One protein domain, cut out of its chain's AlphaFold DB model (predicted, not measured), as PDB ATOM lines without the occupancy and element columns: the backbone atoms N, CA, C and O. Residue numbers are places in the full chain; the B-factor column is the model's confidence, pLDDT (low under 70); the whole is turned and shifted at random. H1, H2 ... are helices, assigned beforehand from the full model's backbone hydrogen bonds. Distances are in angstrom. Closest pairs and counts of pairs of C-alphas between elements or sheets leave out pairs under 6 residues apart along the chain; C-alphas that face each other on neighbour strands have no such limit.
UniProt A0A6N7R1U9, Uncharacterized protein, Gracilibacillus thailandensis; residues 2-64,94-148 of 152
ATOM      1  N   GLY A   2     239.576 356.319 132.402       70.12
ATOM      2  CA  GLY A   2     240.680 357.222 132.008       70.12
ATOM      3  C   GLY A   2     240.845 358.469 132.894       70.12
ATOM      4  O   GLY A   2     241.855 358.609 133.571       70.12
ATOM      5  N   VAL A   3     239.827 359.336 132.946       76.62
ATOM      6  CA  VAL A   3     239.861 360.575 133.753       76.62
ATOM      7  C   VAL A   3     239.921 360.280 135.257       76.62
ATOM      8  O   VAL A   3     240.718 360.883 135.961       76.62
ATOM      9  N   LEU A   4     239.148 359.295 135.731       81.75
ATOM     10  CA  LEU A   4     239.172 358.848 137.134       81.75
ATOM     11  C   LEU A   4     240.522 358.237 137.545       81.75
ATOM     12  O   LEU A   4     240.959 358.392 138.680       81.75
ATOM     13  N   GLY A   5     241.197 357.543 136.625       82.06
ATOM     14  CA  GLY A   5     242.536 357.004 136.848       82.06
ATOM     15  C   GLY A   5     243.578 358.112 136.946       82.06
ATOM     16  O   GLY A   5     244.446 358.052 137.808       82.06
ATOM     17  N   LEU A   6     243.452 359.158 136.124       84.00
ATOM     18  CA  LEU A   6     244.309 360.338 136.209       84.00
ATOM     19  C   LEU A   6     244.088 361.099 137.524       84.00
ATOM     20  O   LEU A   6     245.056 361.394 138.222       84.00
ATOM     21  N   SER A   7     242.832 361.370 137.897       88.75
ATOM     22  CA  SER A   7     242.518 362.044 139.163       88.75
ATOM     23  C   SER A   7     242.976 361.221 140.368       88.75
ATOM     24  O   SER A   7     243.541 361.775 141.309       88.75
ATOM     25  N   GLY A   8     242.794 359.898 140.324       88.00
ATOM     26  CA  GLY A   8     243.297 358.974 141.338       88.00
ATOM     27  C   GLY A   8     244.822 358.989 141.447       88.00
ATOM     28  O   GLY A   8     245.346 359.118 142.549       88.00
ATOM     29  N   ALA A   9     245.542 358.936 140.322       89.38
ATOM     30  CA  ALA A   9     247.004 358.993 140.310       89.38
ATOM     31  C   ALA A   9     247.535 360.300 140.919       89.38
ATOM     32  O   ALA A   9     248.428 360.258 141.762       89.38
ATOM     33  N   ILE A  10     246.951 361.445 140.545       90.69
ATOM     34  CA  ILE A  10     247.317 362.756 141.104       90.69
ATOM     35  C   ILE A  10     247.031 362.793 142.610       90.69
ATOM     36  O   ILE A  10     247.895 363.191 143.385       90.69
ATOM     37  N   SER A  11     245.850 362.336 143.033       93.25
ATOM     38  CA  SER A  11     245.451 362.352 144.447       93.25
ATOM     39  C   SER A  11     246.382 361.495 145.307       93.25
ATOM     40  O   SER A  11     246.850 361.948 146.349       93.25
ATOM     41  N   LEU A  12     246.711 360.281 144.850       92.31
ATOM     42  CA  LEU A  12     247.653 359.403 145.548       92.31
ATOM     43  C   LEU A  12     249.075 359.969 145.539       92.31
ATOM     44  O   LEU A  12     249.782 359.840 146.532       92.31
ATOM     45  N   PHE A  13     249.496 360.631 144.461       92.19
ATOM     46  CA  PHE A  13     250.805 361.276 144.423       92.19
ATOM     47  C   PHE A  13     250.905 362.419 145.442       92.19
ATOM     48  O   PHE A  13     251.873 362.481 146.197       92.19
ATOM     49  N   VAL A  14     249.883 363.276 145.538       93.50
ATOM     50  CA  VAL A  14     249.812 364.322 146.576       93.50
ATOM     51  C   VAL A  14     249.799 363.700 147.976       93.50
ATOM     52  O   VAL A  14     250.501 364.178 148.867       93.50
ATOM     53  N   MET A  15     249.072 362.596 148.164       92.88
ATOM     54  CA  MET A  15     249.058 361.854 149.425       92.88
ATOM     55  C   MET A  15     250.447 361.322 149.804       92.88
ATOM     56  O   MET A  15     250.827 361.447 150.964       92.88
ATOM     57  N   VAL A  16     251.236 360.801 148.857       92.25
ATOM     58  CA  VAL A  16     252.625 360.362 149.110       92.25
ATOM     59  C   VAL A  16     253.481 361.510 149.641       92.25
ATOM     60  O   VAL A  16     254.208 361.327 150.619       92.25
ATOM     61  N   GLN A  17     253.355 362.702 149.053       90.38
ATOM     62  CA  GLN A  17     254.073 363.888 149.529       90.38
ATOM     63  C   GLN A  17     253.632 364.273 150.948       90.38
ATOM     64  O   GLN A  17     254.469 364.521 151.814       90.38
ATOM     65  N   GLY A  18     252.319 364.258 151.205       89.56
ATOM     66  CA  GLY A  18     251.756 364.533 152.527       89.56
ATOM     67  C   GLY A  18     252.223 363.535 153.588       89.56
ATOM     68  O   GLY A  18     252.655 363.942 154.661       89.56
ATOM     69  N   MET A  19     252.206 362.235 153.288       89.31
ATOM     70  CA  MET A  19     252.681 361.194 154.208       89.31
ATOM     71  C   MET A  19     254.184 361.310 154.476       89.31
ATOM     72  O   MET A  19     254.621 361.166 155.617       89.31
ATOM     73  N   SER A  20     254.983 361.615 153.451       87.31
ATOM     74  CA  SER A  20     256.422 361.849 153.616       87.31
ATOM     75  C   SER A  20     256.708 362.992 154.596       87.31
ATOM     76  O   SER A  20     257.538 362.860 155.500       87.31
ATOM     77  N   TYR A  21     255.982 364.103 154.451       89.88
ATOM     78  CA  TYR A  21     256.193 365.295 155.263       89.88
ATOM     79  C   TYR A  21     255.616 365.153 156.676       89.88
ATOM     80  O   TYR A  21     256.331 365.349 157.652       89.88
ATOM     81  N   TYR A  22     254.340 364.781 156.800       88.94
ATOM     82  CA  TYR A  22     253.628 364.790 158.083       88.94
ATOM     83  C   TYR A  22     253.818 363.516 158.904       88.94
ATOM     84  O   TYR A  22     253.767 363.563 160.129       88.94
ATOM     85  N   THR A  23     254.013 362.364 158.259       87.06
ATOM     86  CA  THR A  23     254.157 361.088 158.972       87.06
ATOM     87  C   THR A  23     255.624 360.749 159.192       87.06
ATOM     88  O   THR A  23     256.027 360.458 160.315       87.06
ATOM     89  N   LEU A  24     256.449 360.833 158.146       84.56
ATOM     90  CA  LEU A  24     257.874 360.484 158.221       84.56
ATOM     91  C   LEU A  24     258.787 361.667 158.564       84.56
ATOM     92  O   LEU A  24     259.981 361.456 158.764       84.56
ATOM     93  N   HIS A  25     258.242 362.885 158.664       86.12
ATOM     94  CA  HIS A  25     258.981 364.095 159.043       86.12
ATOM     95  C   HIS A  25     260.188 364.372 158.129       86.12
ATOM     96  O   HIS A  25     261.187 364.966 158.540       86.12
ATOM     97  N   ILE A  26     260.107 363.954 156.860       85.88
ATOM     98  CA  ILE A  26     261.168 364.180 155.882       85.88
ATOM     99  C   ILE A  26     261.054 365.626 155.396       85.88
ATOM    100  O   ILE A  26     260.177 365.963 154.602       85.88
ATOM    101  N   THR A  27     261.958 366.487 155.854       87.00
ATOM    102  CA  THR A  27     262.008 367.916 155.483       87.00
ATOM    103  C   THR A  27     263.062 368.231 154.416       87.00
ATOM    104  O   THR A  27     263.188 369.372 153.977       87.00
ATOM    105  N   SER A  28     263.818 367.225 153.965       87.44
ATOM    106  CA  SER A  28     264.876 367.397 152.966       87.44
ATOM    107  C   SER A  28     264.314 367.809 151.605       87.44
ATOM    108  O   SER A  28     263.597 367.047 150.959       87.44
ATOM    109  N   VAL A  29     264.704 368.988 151.115       87.94
ATOM    110  CA  VAL A  29     264.303 369.498 149.790       87.94
ATOM    111  C   VAL A  29     264.754 368.560 148.663       87.94
ATOM    112  O   VAL A  29     263.998 368.310 147.723       87.94
ATOM    113  N   PHE A  30     265.951 367.974 148.775       85.06
ATOM    114  CA  PHE A  30     266.483 367.038 147.779       85.06
ATOM    115  C   PHE A  30     265.606 365.796 147.610       85.06
ATOM    116  O   PHE A  30     265.421 365.335 146.485       85.06
ATOM    117  N   TYR A  31     265.018 365.288 148.696       86.12
ATOM    118  CA  TYR A  31     264.087 364.161 148.631       86.12
ATOM    119  C   TYR A  31     262.887 364.485 147.727       86.12
ATOM    120  O   TYR A  31     262.553 363.708 146.831       86.12
ATOM    121  N   TYR A  32     262.290 365.668 147.905       86.94
ATOM    122  CA  TYR A  32     261.132 366.103 147.121       86.94
ATOM    123  C   TYR A  32     261.479 366.356 145.653       86.94
ATOM    124  O   TYR A  32     260.681 366.045 144.769       86.94
ATOM    125  N   ILE A  33     262.677 366.861 145.362       88.62
ATOM    126  CA  ILE A  33     263.150 367.007 143.979       88.62
ATOM    127  C   ILE A  33     263.268 365.631 143.310       88.62
ATOM    128  O   ILE A  33     262.738 365.425 142.216       88.62
ATOM    129  N   ILE A  34     263.907 364.669 143.983       89.62
ATOM    130  CA  ILE A  34     264.147 363.327 143.438       89.62
ATOM    131  C   ILE A  34     262.833 362.577 143.206       89.62
ATOM    132  O   ILE A  34     262.652 362.002 142.133       89.62
ATOM    133  N   ILE A  35     261.897 362.598 144.160       87.44
ATOM    134  CA  ILE A  35     260.628 361.866 144.019       87.44
ATOM    135  C   ILE A  35     259.749 362.444 142.897       87.44
ATOM    136  O   ILE A  35     259.114 361.686 142.163       87.44
ATOM    137  N   ASN A  36     259.758 363.769 142.693       89.94
ATOM    138  CA  ASN A  36     259.052 364.400 141.572       89.94
ATOM    139  C   ASN A  36     259.701 364.045 140.227       89.94
ATOM    140  O   ASN A  36     258.997 363.658 139.292       89.94
ATOM    141  N   LEU A  37     261.033 364.107 140.130       90.25
ATOM    142  CA  LEU A  37     261.755 363.678 138.928       90.25
ATOM    143  C   LEU A  37     261.478 362.204 138.607       90.25
ATOM    144  O   LEU A  37     261.157 361.873 137.465       90.25
ATOM    145  N   ALA A  38     261.529 361.327 139.611       88.62
ATOM    146  CA  ALA A  38     261.235 359.908 139.449       88.62
ATOM    147  C   ALA A  38     259.803 359.673 138.941       88.62
ATOM    148  O   ALA A  38     259.601 358.851 138.041       88.62
ATOM    149  N   ALA A  39     258.819 360.411 139.461       87.31
ATOM    150  CA  ALA A  39     257.432 360.324 139.016       87.31
ATOM    151  C   ALA A  39     257.261 360.777 137.554       87.31
ATOM    152  O   ALA A  39     256.584 360.095 136.776       87.31
ATOM    153  N   ILE A  40     257.914 361.873 137.152       88.94
ATOM    154  CA  ILE A  40     257.884 362.381 135.769       88.94
ATOM    155  C   ILE A  40     258.515 361.367 134.810       88.94
ATOM    156  O   ILE A  40     257.888 360.994 133.815       88.94
ATOM    157  N   ILE A  41     259.719 360.873 135.121       89.50
ATOM    158  CA  ILE A  41     260.441 359.898 134.286       89.50
ATOM    159  C   ILE A  41     259.635 358.600 134.157       89.50
ATOM    160  O   ILE A  41     259.489 358.064 133.053       89.50
ATOM    161  N   SER A  42     259.069 358.113 135.265       86.38
ATOM    162  CA  SER A  42     258.245 356.899 135.273       86.38
ATOM    163  C   SER A  42     257.002 357.079 134.405       86.38
ATOM    164  O   SER A  42     256.732 356.255 133.531       86.38
ATOM    165  N   THR A  43     256.283 358.189 134.576       85.25
ATOM    166  CA  THR A  43     255.077 358.492 133.795       85.25
ATOM    167  C   THR A  43     255.398 358.619 132.307       85.25
ATOM    168  O   THR A  43     254.730 357.995 131.482       85.25
ATOM    169  N   TYR A  44     256.458 359.350 131.953       86.06
ATOM    170  CA  TYR A  44     256.918 359.486 130.570       86.06
ATOM    171  C   TYR A  44     257.256 358.130 129.943       86.06
ATOM    172  O   TYR A  44     256.814 357.828 128.833       86.06
ATOM    173  N   THR A  45     257.984 357.278 130.669       85.12
ATOM    174  CA  THR A  45     258.347 355.935 130.198       85.12
ATOM    175  C   THR A  45     257.110 355.074 129.956       85.12
ATOM    176  O   THR A  45     257.021 354.406 128.924       85.12
ATOM    177  N   LEU A  46     256.123 355.121 130.857       85.31
ATOM    178  CA  LEU A  46     254.867 354.380 130.711       85.31
ATOM    179  C   LEU A  46     254.041 354.882 129.522       85.31
ATOM    180  O   LEU A  46     253.517 354.068 128.762       85.31
ATOM    181  N   VAL A  47     253.952 356.198 129.321       83.38
ATOM    182  CA  VAL A  47     253.267 356.792 128.163       83.38
ATOM    183  C   VAL A  47     253.963 356.387 126.863       83.38
ATOM    184  O   VAL A  47     253.301 355.889 125.953       83.38
ATOM    185  N   LYS A  48     255.293 356.512 126.793       82.12
ATOM    186  CA  LYS A  48     256.089 356.094 125.628       82.12
ATOM    187  C   LYS A  48     255.926 354.602 125.338       82.12
ATOM    188  O   LYS A  48     255.777 354.217 124.183       82.12
ATOM    189  N   TYR A  49     255.902 353.766 126.376       82.62
ATOM    190  CA  TYR A  49     255.635 352.336 126.240       82.62
ATOM    191  C   TYR A  49     254.255 352.069 125.625       82.62
ATOM    192  O   TYR A  49     254.150 351.243 124.723       82.62
ATOM    193  N   GLN A  50     253.206 352.775 126.067       79.75
ATOM    194  CA  GLN A  50     251.871 352.624 125.480       79.75
ATOM    195  C   GLN A  50     251.840 353.073 124.017       79.75
ATOM    196  O   GLN A  50     251.318 352.341 123.184       79.75
ATOM    197  N   ILE A  51     252.441 354.222 123.691       76.50
ATOM    198  CA  ILE A  51     252.518 354.714 122.306       76.50
ATOM    199  C   ILE A  51     253.201 353.674 121.413       76.50
ATOM    200  O   ILE A  51     252.623 353.245 120.419       76.50
ATOM    201  N   ASN A  52     254.384 353.197 121.809       75.94
ATOM    202  CA  ASN A  52     255.132 352.200 121.042       75.94
ATOM    203  C   ASN A  52     254.361 350.882 120.893       75.94
ATOM    204  O   ASN A  52     254.391 350.268 119.831       75.94
ATOM    205  N   LYS A  53     253.651 350.450 121.941       71.06
ATOM    206  CA  LYS A  53     252.841 349.226 121.921       71.06
ATOM    207  C   LYS A  53     251.697 349.294 120.906       71.06
ATOM    208  O   LYS A  53     251.337 348.268 120.340       71.06
ATOM    209  N   TYR A  54     251.113 350.471 120.706       66.56
ATOM    210  CA  TYR A  54     249.961 350.671 119.825       66.56
ATOM    211  C   TYR A  54     250.323 351.290 118.464       66.56
ATOM    212  O   TYR A  54     249.436 351.459 117.634       66.56
ATOM    213  N   ALA A  55     251.601 351.583 118.202       64.00
ATOM    214  CA  ALA A  55     252.088 352.123 116.928       64.00
ATOM    215  C   ALA A  55     252.029 351.122 115.749       64.00
ATOM    216  O   ALA A  55     252.380 351.480 114.631       64.00
ATOM    217  N   GLY A  56     251.563 349.888 115.973       55.22
ATOM    218  CA  GLY A  56     251.224 348.949 114.900       55.22
ATOM    219  C   GLY A  56     252.409 348.250 114.232       55.22
ATOM    220  O   GLY A  56     252.220 347.679 113.166       55.22
ATOM    221  N   ASP A  57     253.607 348.265 114.829       56.09
ATOM    222  CA  ASP A  57     254.752 347.502 114.319       56.09
ATOM    223  C   ASP A  57     254.548 345.986 114.570       56.09
ATOM    224  O   ASP A  57     254.647 345.531 115.720       56.09
ATOM    225  N   PRO A  58     254.303 345.170 113.521       55.25
ATOM    226  CA  PRO A  58     254.031 343.736 113.657       55.25
ATOM    227  C   PRO A  58     255.222 342.950 114.227       55.25
ATOM    228  O   PRO A  58     255.064 341.819 114.700       55.25
ATOM    229  N   THR A  59     256.433 343.520 114.190       54.28
ATOM    230  CA  THR A  59     257.642 342.875 114.724       54.28
ATOM    231  C   THR A  59     257.767 343.005 116.246       54.28
ATOM    232  O   THR A  59     258.393 342.154 116.888       54.28
ATOM    233  N   MET A  60     257.112 344.002 116.851       53.25
ATOM    234  CA  MET A  60     257.069 344.201 118.306       53.25
ATOM    235  C   MET A  60     255.984 343.355 118.986       53.25
ATOM    236  O   MET A  60     256.185 342.882 120.108       53.25
ATOM    237  N   GLU A  61     254.868 343.095 118.302       49.97
ATOM    238  CA  GLU A  61     253.744 342.316 118.840       49.97
ATOM    239  C   GLU A  61     254.125 340.846 119.104       49.97
ATOM    240  O   GLU A  61     253.777 340.277 120.145       49.97
ATOM    241  N   LYS A  62     254.967 340.257 118.240       48.28
ATOM    242  CA  LYS A  62     255.492 338.886 118.405       48.28
ATOM    243  C   LYS A  62     256.365 338.687 119.654       48.28
ATOM    244  O   LYS A  62     256.486 337.557 120.124       48.28
ATOM    245  N   LYS A  63     256.937 339.745 120.246       51.62
ATOM    246  CA  LYS A  63     257.715 339.639 121.500       51.62
ATOM    247  C   LYS A  63     256.845 339.504 122.757       51.62
ATOM    248  O   LYS A  63     257.363 339.112 123.801       51.62
ATOM    249  N   SER A  64     255.537 339.767 122.678       53.12
ATOM    250  CA  SER A  64     254.611 339.664 123.821       53.12
ATOM    251  C   SER A  64     254.231 338.217 124.194       53.12
ATOM    252  O   SER A  64     253.528 338.008 125.184       53.12
ATOM    253  N   LEU A  94     259.055 351.928 160.005       80.94
ATOM    254  CA  LEU A  94     259.164 351.042 158.852       80.94
ATOM    255  C   LEU A  94     257.785 350.755 158.235       80.94
ATOM    256  O   LEU A  94     257.679 350.706 157.011       80.94
ATOM    257  N   LYS A  95     256.712 350.676 159.043       83.81
ATOM    258  CA  LYS A  95     255.325 350.585 158.537       83.81
ATOM    259  C   LYS A  95     254.962 351.762 157.652       83.81
ATOM    260  O   LYS A  95     254.379 351.571 156.586       83.81
ATOM    261  N   HIS A  96     255.291 352.973 158.086       85.12
ATOM    262  CA  HIS A  96     254.988 354.177 157.322       85.12
ATOM    263  C   HIS A  96     255.810 354.253 156.035       85.12
ATOM    264  O   HIS A  96     255.254 354.595 154.992       85.12
ATOM    265  N   VAL A  97     257.081 353.844 156.070       84.56
ATOM    266  CA  VAL A  97     257.915 353.724 154.864       84.56
ATOM    267  C   VAL A  97     257.324 352.703 153.888       84.56
ATOM    268  O   VAL A  97     257.157 353.009 152.708       84.56
ATOM    269  N   PHE A  98     256.947 351.515 154.366       85.88
ATOM    270  CA  PHE A  98     256.338 350.483 153.527       85.88
ATOM    271  C   PHE A  98     255.001 350.945 152.933       85.88
ATOM    272  O   PHE A  98     254.763 350.795 151.735       85.88
ATOM    273  N   SER A  99     254.149 351.577 153.743       87.06
ATOM    274  CA  SER A  99     252.883 352.154 153.285       87.06
ATOM    275  C   SER A  99     253.103 353.205 152.194       87.06
ATOM    276  O   SER A  99     252.427 353.163 151.168       87.06
ATOM    277  N   LEU A 100     254.097 354.082 152.354       87.56
ATOM    278  CA  LEU A 100     254.448 355.088 151.353       87.56
ATOM    279  C   LEU A 100     254.873 354.440 150.027       87.56
ATOM    280  O   LEU A 100     254.386 354.849 148.972       87.56
ATOM    281  N   ILE A 101     255.702 353.390 150.071       87.56
ATOM    282  CA  ILE A 101     256.103 352.622 148.877       87.56
ATOM    283  C   ILE A 101     254.875 352.039 148.166       87.56
ATOM    284  O   ILE A 101     254.751 352.161 146.946       87.56
ATOM    285  N   VAL A 102     253.946 351.439 148.915       88.94
ATOM    286  CA  VAL A 102     252.722 350.839 148.359       88.94
ATOM    287  C   VAL A 102     251.823 351.900 147.716       88.94
ATOM    288  O   VAL A 102     251.371 351.718 146.584       88.94
ATOM    289  N   VAL A 103     251.585 353.026 148.393       90.69
ATOM    290  CA  VAL A 103     250.753 354.121 147.859       90.69
ATOM    291  C   VAL A 103     251.393 354.726 146.606       90.69
ATOM    292  O   VAL A 103     250.701 354.962 145.613       90.69
ATOM    293  N   TYR A 104     252.715 354.908 146.606       88.38
ATOM    294  CA  TYR A 104     253.454 355.397 145.443       88.38
ATOM    295  C   TYR A 104     253.367 354.435 144.251       88.38
ATOM    296  O   TYR A 104     253.122 354.864 143.121       88.38
ATOM    297  N   PHE A 105     253.471 353.125 144.496       89.50
ATOM    298  CA  PHE A 105     253.247 352.110 143.468       89.50
ATOM    299  C   PHE A 105     251.839 352.211 142.859       89.50
ATOM    300  O   PHE A 105     251.699 352.203 141.634       89.50
ATOM    301  N   PHE A 106     250.797 352.370 143.683       89.38
ATOM    302  CA  PHE A 106     249.428 352.547 143.186       89.38
ATOM    303  C   PHE A 106     249.248 353.835 142.378       89.38
ATOM    304  O   PHE A 106     248.546 353.813 141.363       89.38
ATOM    305  N   ALA A 107     249.903 354.934 142.765       89.88
ATOM    306  CA  ALA A 107     249.888 356.172 141.988       89.88
ATOM    307  C   ALA A 107     250.445 355.946 140.569       89.88
ATOM    308  O   ALA A 107     249.799 356.305 139.580       89.88
ATOM    309  N   ILE A 108     251.592 355.267 140.455       88.50
ATOM    310  CA  ILE A 108     252.203 354.909 139.164       88.50
ATOM    311  C   ILE A 108     251.311 353.939 138.375       88.50
ATOM    312  O   ILE A 108     251.125 354.101 137.167       88.50
ATOM    313  N   PHE A 109     250.724 352.943 139.039       88.19
ATOM    314  CA  PHE A 109     249.823 351.981 138.405       88.19
ATOM    315  C   PHE A 109     248.576 352.659 137.813       88.19
ATOM    316  O   PHE A 109     248.185 352.375 136.676       88.19
ATOM    317  N   LEU A 110     247.971 353.599 138.542       87.88
ATOM    318  CA  LEU A 110     246.848 354.385 138.034       87.88
ATOM    319  C   LEU A 110     247.272 355.314 136.893       87.88
ATOM    320  O   LEU A 110     246.526 355.436 135.919       87.88
ATOM    321  N   ALA A 111     248.474 355.895 136.944       86.25
ATOM    322  CA  ALA A 111     249.024 356.677 135.836       86.25
ATOM    323  C   ALA A 111     249.200 355.818 134.568       86.25
ATOM    324  O   ALA A 111     248.826 356.242 133.473       86.25
ATOM    325  N   TYR A 112     249.677 354.576 134.708       86.19
ATOM    326  CA  TYR A 112     249.739 353.610 133.608       86.19
ATOM    327  C   TYR A 112     248.351 353.301 133.027       86.19
ATOM    328  O   TYR A 112     248.170 353.304 131.804       86.19
ATOM    329  N   ALA A 113     247.362 353.046 133.890       84.62
ATOM    330  CA  ALA A 113     245.992 352.794 133.459       84.62
ATOM    331  C   ALA A 113     245.418 354.012 132.716       84.62
ATOM    332  O   ALA A 113     244.865 353.861 131.624       84.62
ATOM    333  N   ALA A 114     245.609 355.219 133.254       84.25
ATOM    334  CA  ALA A 114     245.202 356.470 132.624       84.25
ATOM    335  C   ALA A 114     245.845 356.641 131.239       84.25
ATOM    336  O   ALA A 114     245.123 356.874 130.268       84.25
ATOM    337  N   ALA A 115     247.160 356.433 131.117       83.62
ATOM    338  CA  ALA A 115     247.879 356.505 129.845       83.62
ATOM    339  C   ALA A 115     247.322 355.517 128.809       83.62
ATOM    340  O   ALA A 115     247.086 355.893 127.661       83.62
ATOM    341  N   LYS A 116     247.028 354.274 129.214       80.94
ATOM    342  CA  LYS A 116     246.412 353.262 128.340       80.94
ATOM    343  C   LYS A 116     245.044 353.708 127.817       80.94
ATOM    344  O   LYS A 116     244.758 353.566 126.627       80.94
ATOM    345  N   PHE A 117     244.186 354.230 128.695       81.19
ATOM    346  CA  PHE A 117     242.843 354.674 128.313       81.19
ATOM    347  C   PHE A 117     242.870 355.942 127.460       81.19
ATOM    348  O   PHE A 117     242.141 356.003 126.472       81.19
ATOM    349  N   LEU A 118     243.708 356.923 127.808       80.94
ATOM    350  CA  LEU A 118     243.875 358.151 127.032       80.94
ATOM    351  C   LEU A 118     244.410 357.843 125.636       80.94
ATOM    352  O   LEU A 118     243.825 358.301 124.659       80.94
ATOM    353  N   HIS A 119     245.446 357.007 125.528       78.69
ATOM    354  CA  HIS A 119     245.982 356.593 124.233       78.69
ATOM    355  C   HIS A 119     244.905 355.932 123.367       78.69
ATOM    356  O   HIS A 119     244.698 356.325 122.222       78.69
ATOM    357  N   ARG A 120     244.158 354.970 123.927       74.31
ATOM    358  CA  ARG A 120     243.059 354.310 123.211       74.31
ATOM    359  C   ARG A 120     241.979 355.310 122.788       74.31
ATOM    360  O   ARG A 120     241.483 355.220 121.672       74.31
ATOM    361  N   TYR A 121     241.621 356.254 123.656       78.44
ATOM    362  CA  TYR A 121     240.625 357.284 123.362       78.44
ATOM    363  C   TYR A 121     241.064 358.200 122.213       78.44
ATOM    364  O   TYR A 121     240.305 358.381 121.265       78.44
ATOM    365  N   PHE A 122     242.291 358.730 122.256       77.56
ATOM    366  CA  PHE A 122     242.822 359.566 121.177       77.56
ATOM    367  C   PHE A 122     242.970 358.788 119.871       77.56
ATOM    368  O   PHE A 122     242.620 359.317 118.821       77.56
ATOM    369  N   PHE A 123     243.395 357.525 119.932       76.19
ATOM    370  CA  PHE A 123     243.462 356.656 118.760       76.19
ATOM    371  C   PHE A 123     242.083 356.452 118.117       76.19
ATOM    372  O   PHE A 123     241.942 356.644 116.913       76.19
ATOM    373  N   MET A 124     241.057 356.130 118.915       73.44
ATOM    374  CA  MET A 124     239.675 355.969 118.435       73.44
ATOM    375  C   MET A 124     239.098 357.283 117.891       73.44
ATOM    376  O   MET A 124     238.400 357.281 116.885       73.44
ATOM    377  N   ARG A 125     239.421 358.416 118.521       77.25
ATOM    378  CA  ARG A 125     238.971 359.738 118.071       77.25
ATOM    379  C   ARG A 125     239.649 360.190 116.775       77.25
ATOM    380  O   ARG A 125     239.005 360.849 115.972       77.25
ATOM    381  N   ALA A 126     240.925 359.868 116.575       78.50
ATOM    382  CA  ALA A 126     241.646 360.192 115.344       78.50
ATOM    383  C   ALA A 126     241.232 359.288 114.171       78.50
ATOM    384  O   ALA A 126     241.278 359.711 113.024       78.50
ATOM    385  N   ASN A 127     240.797 358.063 114.469       75.19
ATOM    386  CA  ASN A 127     240.443 357.035 113.495       75.19
ATOM    387  C   ASN A 127     238.953 356.668 113.600       75.19
ATOM    388  O   ASN A 127     238.615 355.487 113.665       75.19
ATOM    389  N   MET A 128     238.054 357.661 113.656       67.25
ATOM    390  CA  MET A 128     236.612 357.404 113.834       67.25
ATOM    391  C   MET A 128     236.031 356.486 112.749       67.25
ATOM    392  O   MET A 128     235.123 355.708 113.041       67.25
ATOM    393  N   ASP A 129     236.594 356.529 111.539       67.06
ATOM    394  CA  ASP A 129     236.202 355.690 110.399       67.06
ATOM    395  C   ASP A 129     236.397 354.189 110.663       67.06
ATOM    396  O   ASP A 129     235.686 353.365 110.100       67.06
ATOM    397  N   TYR A 130     237.313 353.824 111.568       63.31
ATOM    398  CA  TYR A 130     237.536 352.442 112.007       63.31
ATOM    399  C   TYR A 130     236.710 352.062 113.246       63.31
ATOM    400  O   TYR A 130     236.654 350.890 113.619       63.31
ATOM    401  N   VAL A 131     236.117 353.043 113.933       58.31
ATOM    402  CA  VAL A 131     235.377 352.850 115.193       58.31
ATOM    403  C   VAL A 131     233.887 352.682 114.937       58.31
ATOM    404  O   VAL A 131     233.238 351.871 115.599       58.31
ATOM    405  N   ASN A 132     233.343 353.396 113.954       52.03
ATOM    406  CA  ASN A 132     232.050 353.038 113.405       52.03
ATOM    407  C   ASN A 132     232.259 351.855 112.465       52.03
ATOM    408  O   ASN A 132     232.910 351.992 111.435       52.03
ATOM    409  N   TYR A 133     231.646 350.709 112.778       52.31
ATOM    410  CA  TYR A 133     231.254 349.775 111.728       52.31
ATOM    411  C   TYR A 133     230.342 350.567 110.792       52.31
ATOM    412  O   TYR A 133     229.141 350.652 111.035       52.31
ATOM    413  N   GLN A 134     230.897 351.216 109.766       52.62
ATOM    414  CA  GLN A 134     230.092 351.658 108.643       52.62
ATOM    415  C   GLN A 134     229.440 350.378 108.121       52.62
ATOM    416  O   GLN A 134     230.158 349.488 107.654       52.62
ATOM    417  N   PRO A 135     228.110 350.202 108.255       52.72
ATOM    418  CA  PRO A 135     227.473 349.095 107.575       52.72
ATOM    419  C   PRO A 135     227.795 349.310 106.101       52.72
ATOM    420  O   PRO A 135     227.491 350.378 105.569       52.72
ATOM    421  N   TYR A 136     228.489 348.344 105.486       56.03
ATOM    422  CA  TYR A 136     228.864 348.394 104.075       56.03
ATOM    423  C   TYR A 136     227.733 349.029 103.274       56.03
ATOM    424  O   TYR A 136     226.592 348.552 103.330       56.03
ATOM    425  N   SER A 137     228.037 350.099 102.539       58.59
ATOM    426  CA  SER A 137     227.061 350.698 101.636       58.59
ATOM    427  C   SER A 137     226.493 349.587 100.749       58.59
ATOM    428  O   SER A 137     227.238 348.722 100.287       58.59
ATOM    429  N   ASN A 138     225.180 349.573 100.486       61.72
ATOM    430  CA  ASN A 138     224.529 348.508  99.699       61.72
ATOM    431  C   ASN A 138     225.222 348.244  98.341       61.72
ATOM    432  O   ASN A 138     225.115 347.150  97.783       61.72
ATOM    433  N   LYS A 139     225.964 349.231  97.814       62.53
ATOM    434  CA  LYS A 139     226.812 349.098  96.620       62.53
ATOM    435  C   LYS A 139     228.082 348.266  96.856       62.53
ATOM    436  O   LYS A 139     228.426 347.460  95.996       62.53
ATOM    437  N   GLU A 140     228.752 348.421  97.995       65.19
ATOM    438  CA  GLU A 140     229.951 347.652  98.368       65.19
ATOM    439  C   GLU A 140     229.600 346.223  98.772       65.19
ATOM    440  O   GLU A 140     230.254 345.287  98.316       65.19
ATOM    441  N   LYS A 141     228.491 346.035  99.500       66.00
ATOM    442  CA  LYS A 141     227.944 344.705  99.818       66.00
ATOM    443  C   LYS A 141     227.667 343.888  98.547       66.00
ATOM    444  O   LYS A 141     228.085 342.739  98.445       66.00
ATOM    445  N   LYS A 142     227.060 344.507  97.522       66.94
ATOM    446  CA  LYS A 142     226.862 343.881  96.197       66.94
ATOM    447  C   LYS A 142     228.173 343.575  95.465       66.94
ATOM    448  O   LYS A 142     228.209 342.628  94.685       66.94
ATOM    449  N   LYS A 143     229.227 344.367  95.670       70.75
ATOM    450  CA  LYS A 143     230.538 344.163  95.032       70.75
ATOM    451  C   LYS A 143     231.293 342.994  95.677       70.75
ATOM    452  O   LYS A 143     231.835 342.170  94.952       70.75
ATOM    453  N   LEU A 144     231.231 342.882  97.004       66.81
ATOM    454  CA  LEU A 144     231.843 341.802  97.787       66.81
ATOM    455  C   LEU A 144     231.106 340.463  97.613       66.81
ATOM    456  O   LEU A 144     231.752 339.437  97.419       66.81
ATOM    457  N   MET A 145     229.767 340.477  97.530       65.44
ATOM    458  CA  MET A 145     228.981 339.286  97.161       65.44
ATOM    459  C   MET A 145     229.296 338.793  95.740       65.44
ATOM    460  O   MET A 145     229.375 337.591  95.510       65.44
ATOM    461  N   LYS A 146     229.527 339.703  94.780       69.56
ATOM    462  CA  LYS A 146     229.983 339.340  93.423       69.56
ATOM    463  C   LYS A 146     231.402 338.761  93.393       69.56
ATOM    464  O   LYS A 146     231.750 338.102  92.422       69.56
ATOM    465  N   GLN A 147     232.206 339.013  94.425       73.44
ATOM    466  CA  GLN A 147     233.558 338.476  94.586       73.44
ATOM    467  C   GLN A 147     233.592 337.183  95.426       73.44
ATOM    468  O   GLN A 147     234.674 336.684  95.714       73.44
ATOM    469  N   GLY A 148     232.432 336.622  95.796       60.47
ATOM    470  CA  GLY A 148     232.330 335.326  96.481       60.47
ATOM    471  C   GLY A 148     232.676 335.346  97.973       60.47
ATOM    472  O   GLY A 148     232.819 334.287  98.574       60.47
TER     473      GLY A 148
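Overview. This is residues 2 to 64 and 94 to 148 of the 152 residues of an uncharacterized protein of Gracilibacillus thailandensis (UniProt A0A6N7R1U9). Three long helices, H1, H2 and H4, make a loose lengthwise bundle in which H4 touches both of the others, and past the end of H4 a thin tail leads through the small helix H5 to H6, far from the bundle. The tail adds much of the length, and the short helix H3 turns off the end of H2 at a steep tilt. The printed part has 118 residues with six named helices, H1 to H6 in order along the chain, and no named strand; the class is all helix. The whole is extended, with a radius of gyration of the C-alphas of 22.1 A, and spans 76 by 29 by 23 A.

Along the chain. H1 covers residues 2 to 22 and is 30.1 A long from first to last C-alpha, beginning with C-alpha 2 at (240.680, 357.222, 132.008). H2, residues 29 to 54, is 38.2 A long. H3 covers residues 58 to 64. After the cut, H4, residues 94 to 126, is the longest helix at 47.8 A; C-alpha 94 is at (259.164, 351.042, 158.852). H5 covers residues 128 to 131. H6 covers residues 138 to 146 and ends with C-alpha 146 at (229.983, 339.340, 93.423).

Arrangement. H1, H2 and H4 form a bundle, three helices grouped lengthwise. H1 touches H4, opposite ways at a shallow tilt of 23 degrees, and their closest C-alphas, of Ala 9 and Ala 107, are 4.4 A apart. H1 and H2 are close but not clearly touching, with the C-alphas of Gln 17 and Tyr 32 closest at 7.8 A; they run opposite ways at a shallow tilt of 20 degrees. H2 touches H4 with residues 39 to 51 alone, and H4 touches H2 with residues 108 to 119 alone; the closest C-alphas, of Val 47 and Ala 115, are 5.7 A apart. These two run the same way at a tilt of 36 degrees, only just steep. H3 is close to H2 but not clearly touching it, with the C-alphas of Lys 53 and Met 60 closest at 7.5 A, and the two stand at a steep tilt of 59 degrees, opposite ways. H5 is close to H4 but not clearly touching it, with the C-alphas of Met 124 and Val 131 closest at 6.2 A. H6 touches no helix and is apart from H4 and H5. In H1, H2, H4 and H6 every O i to N i+4 pair is within hydrogen-bond range; in H3 it is 0 of 3, with 2 of 4 O i to N i+3 pairs within range, and H5 is too short for an O i to N i+4 pair.

Size, cuts and confidence. The two C-alphas farthest apart, of His 25 and Lys 146, are 75.9 A apart. Residues 65 to 93 are not printed, and C-alphas 64 and 94 are 37.1 A apart across this cut, which lies between H3 and H4. Of the links that are printed whole, none is long. Residues 125 to 130, of which 128 to 130 belong to H5, and residues 137 to 143, of which 138 to 143 belong to H6, stand free. The mean pLDDT of the printed part is 78.3, and residues 54 to 64, 128 to 142, 144 to 146 and 148 are under 70.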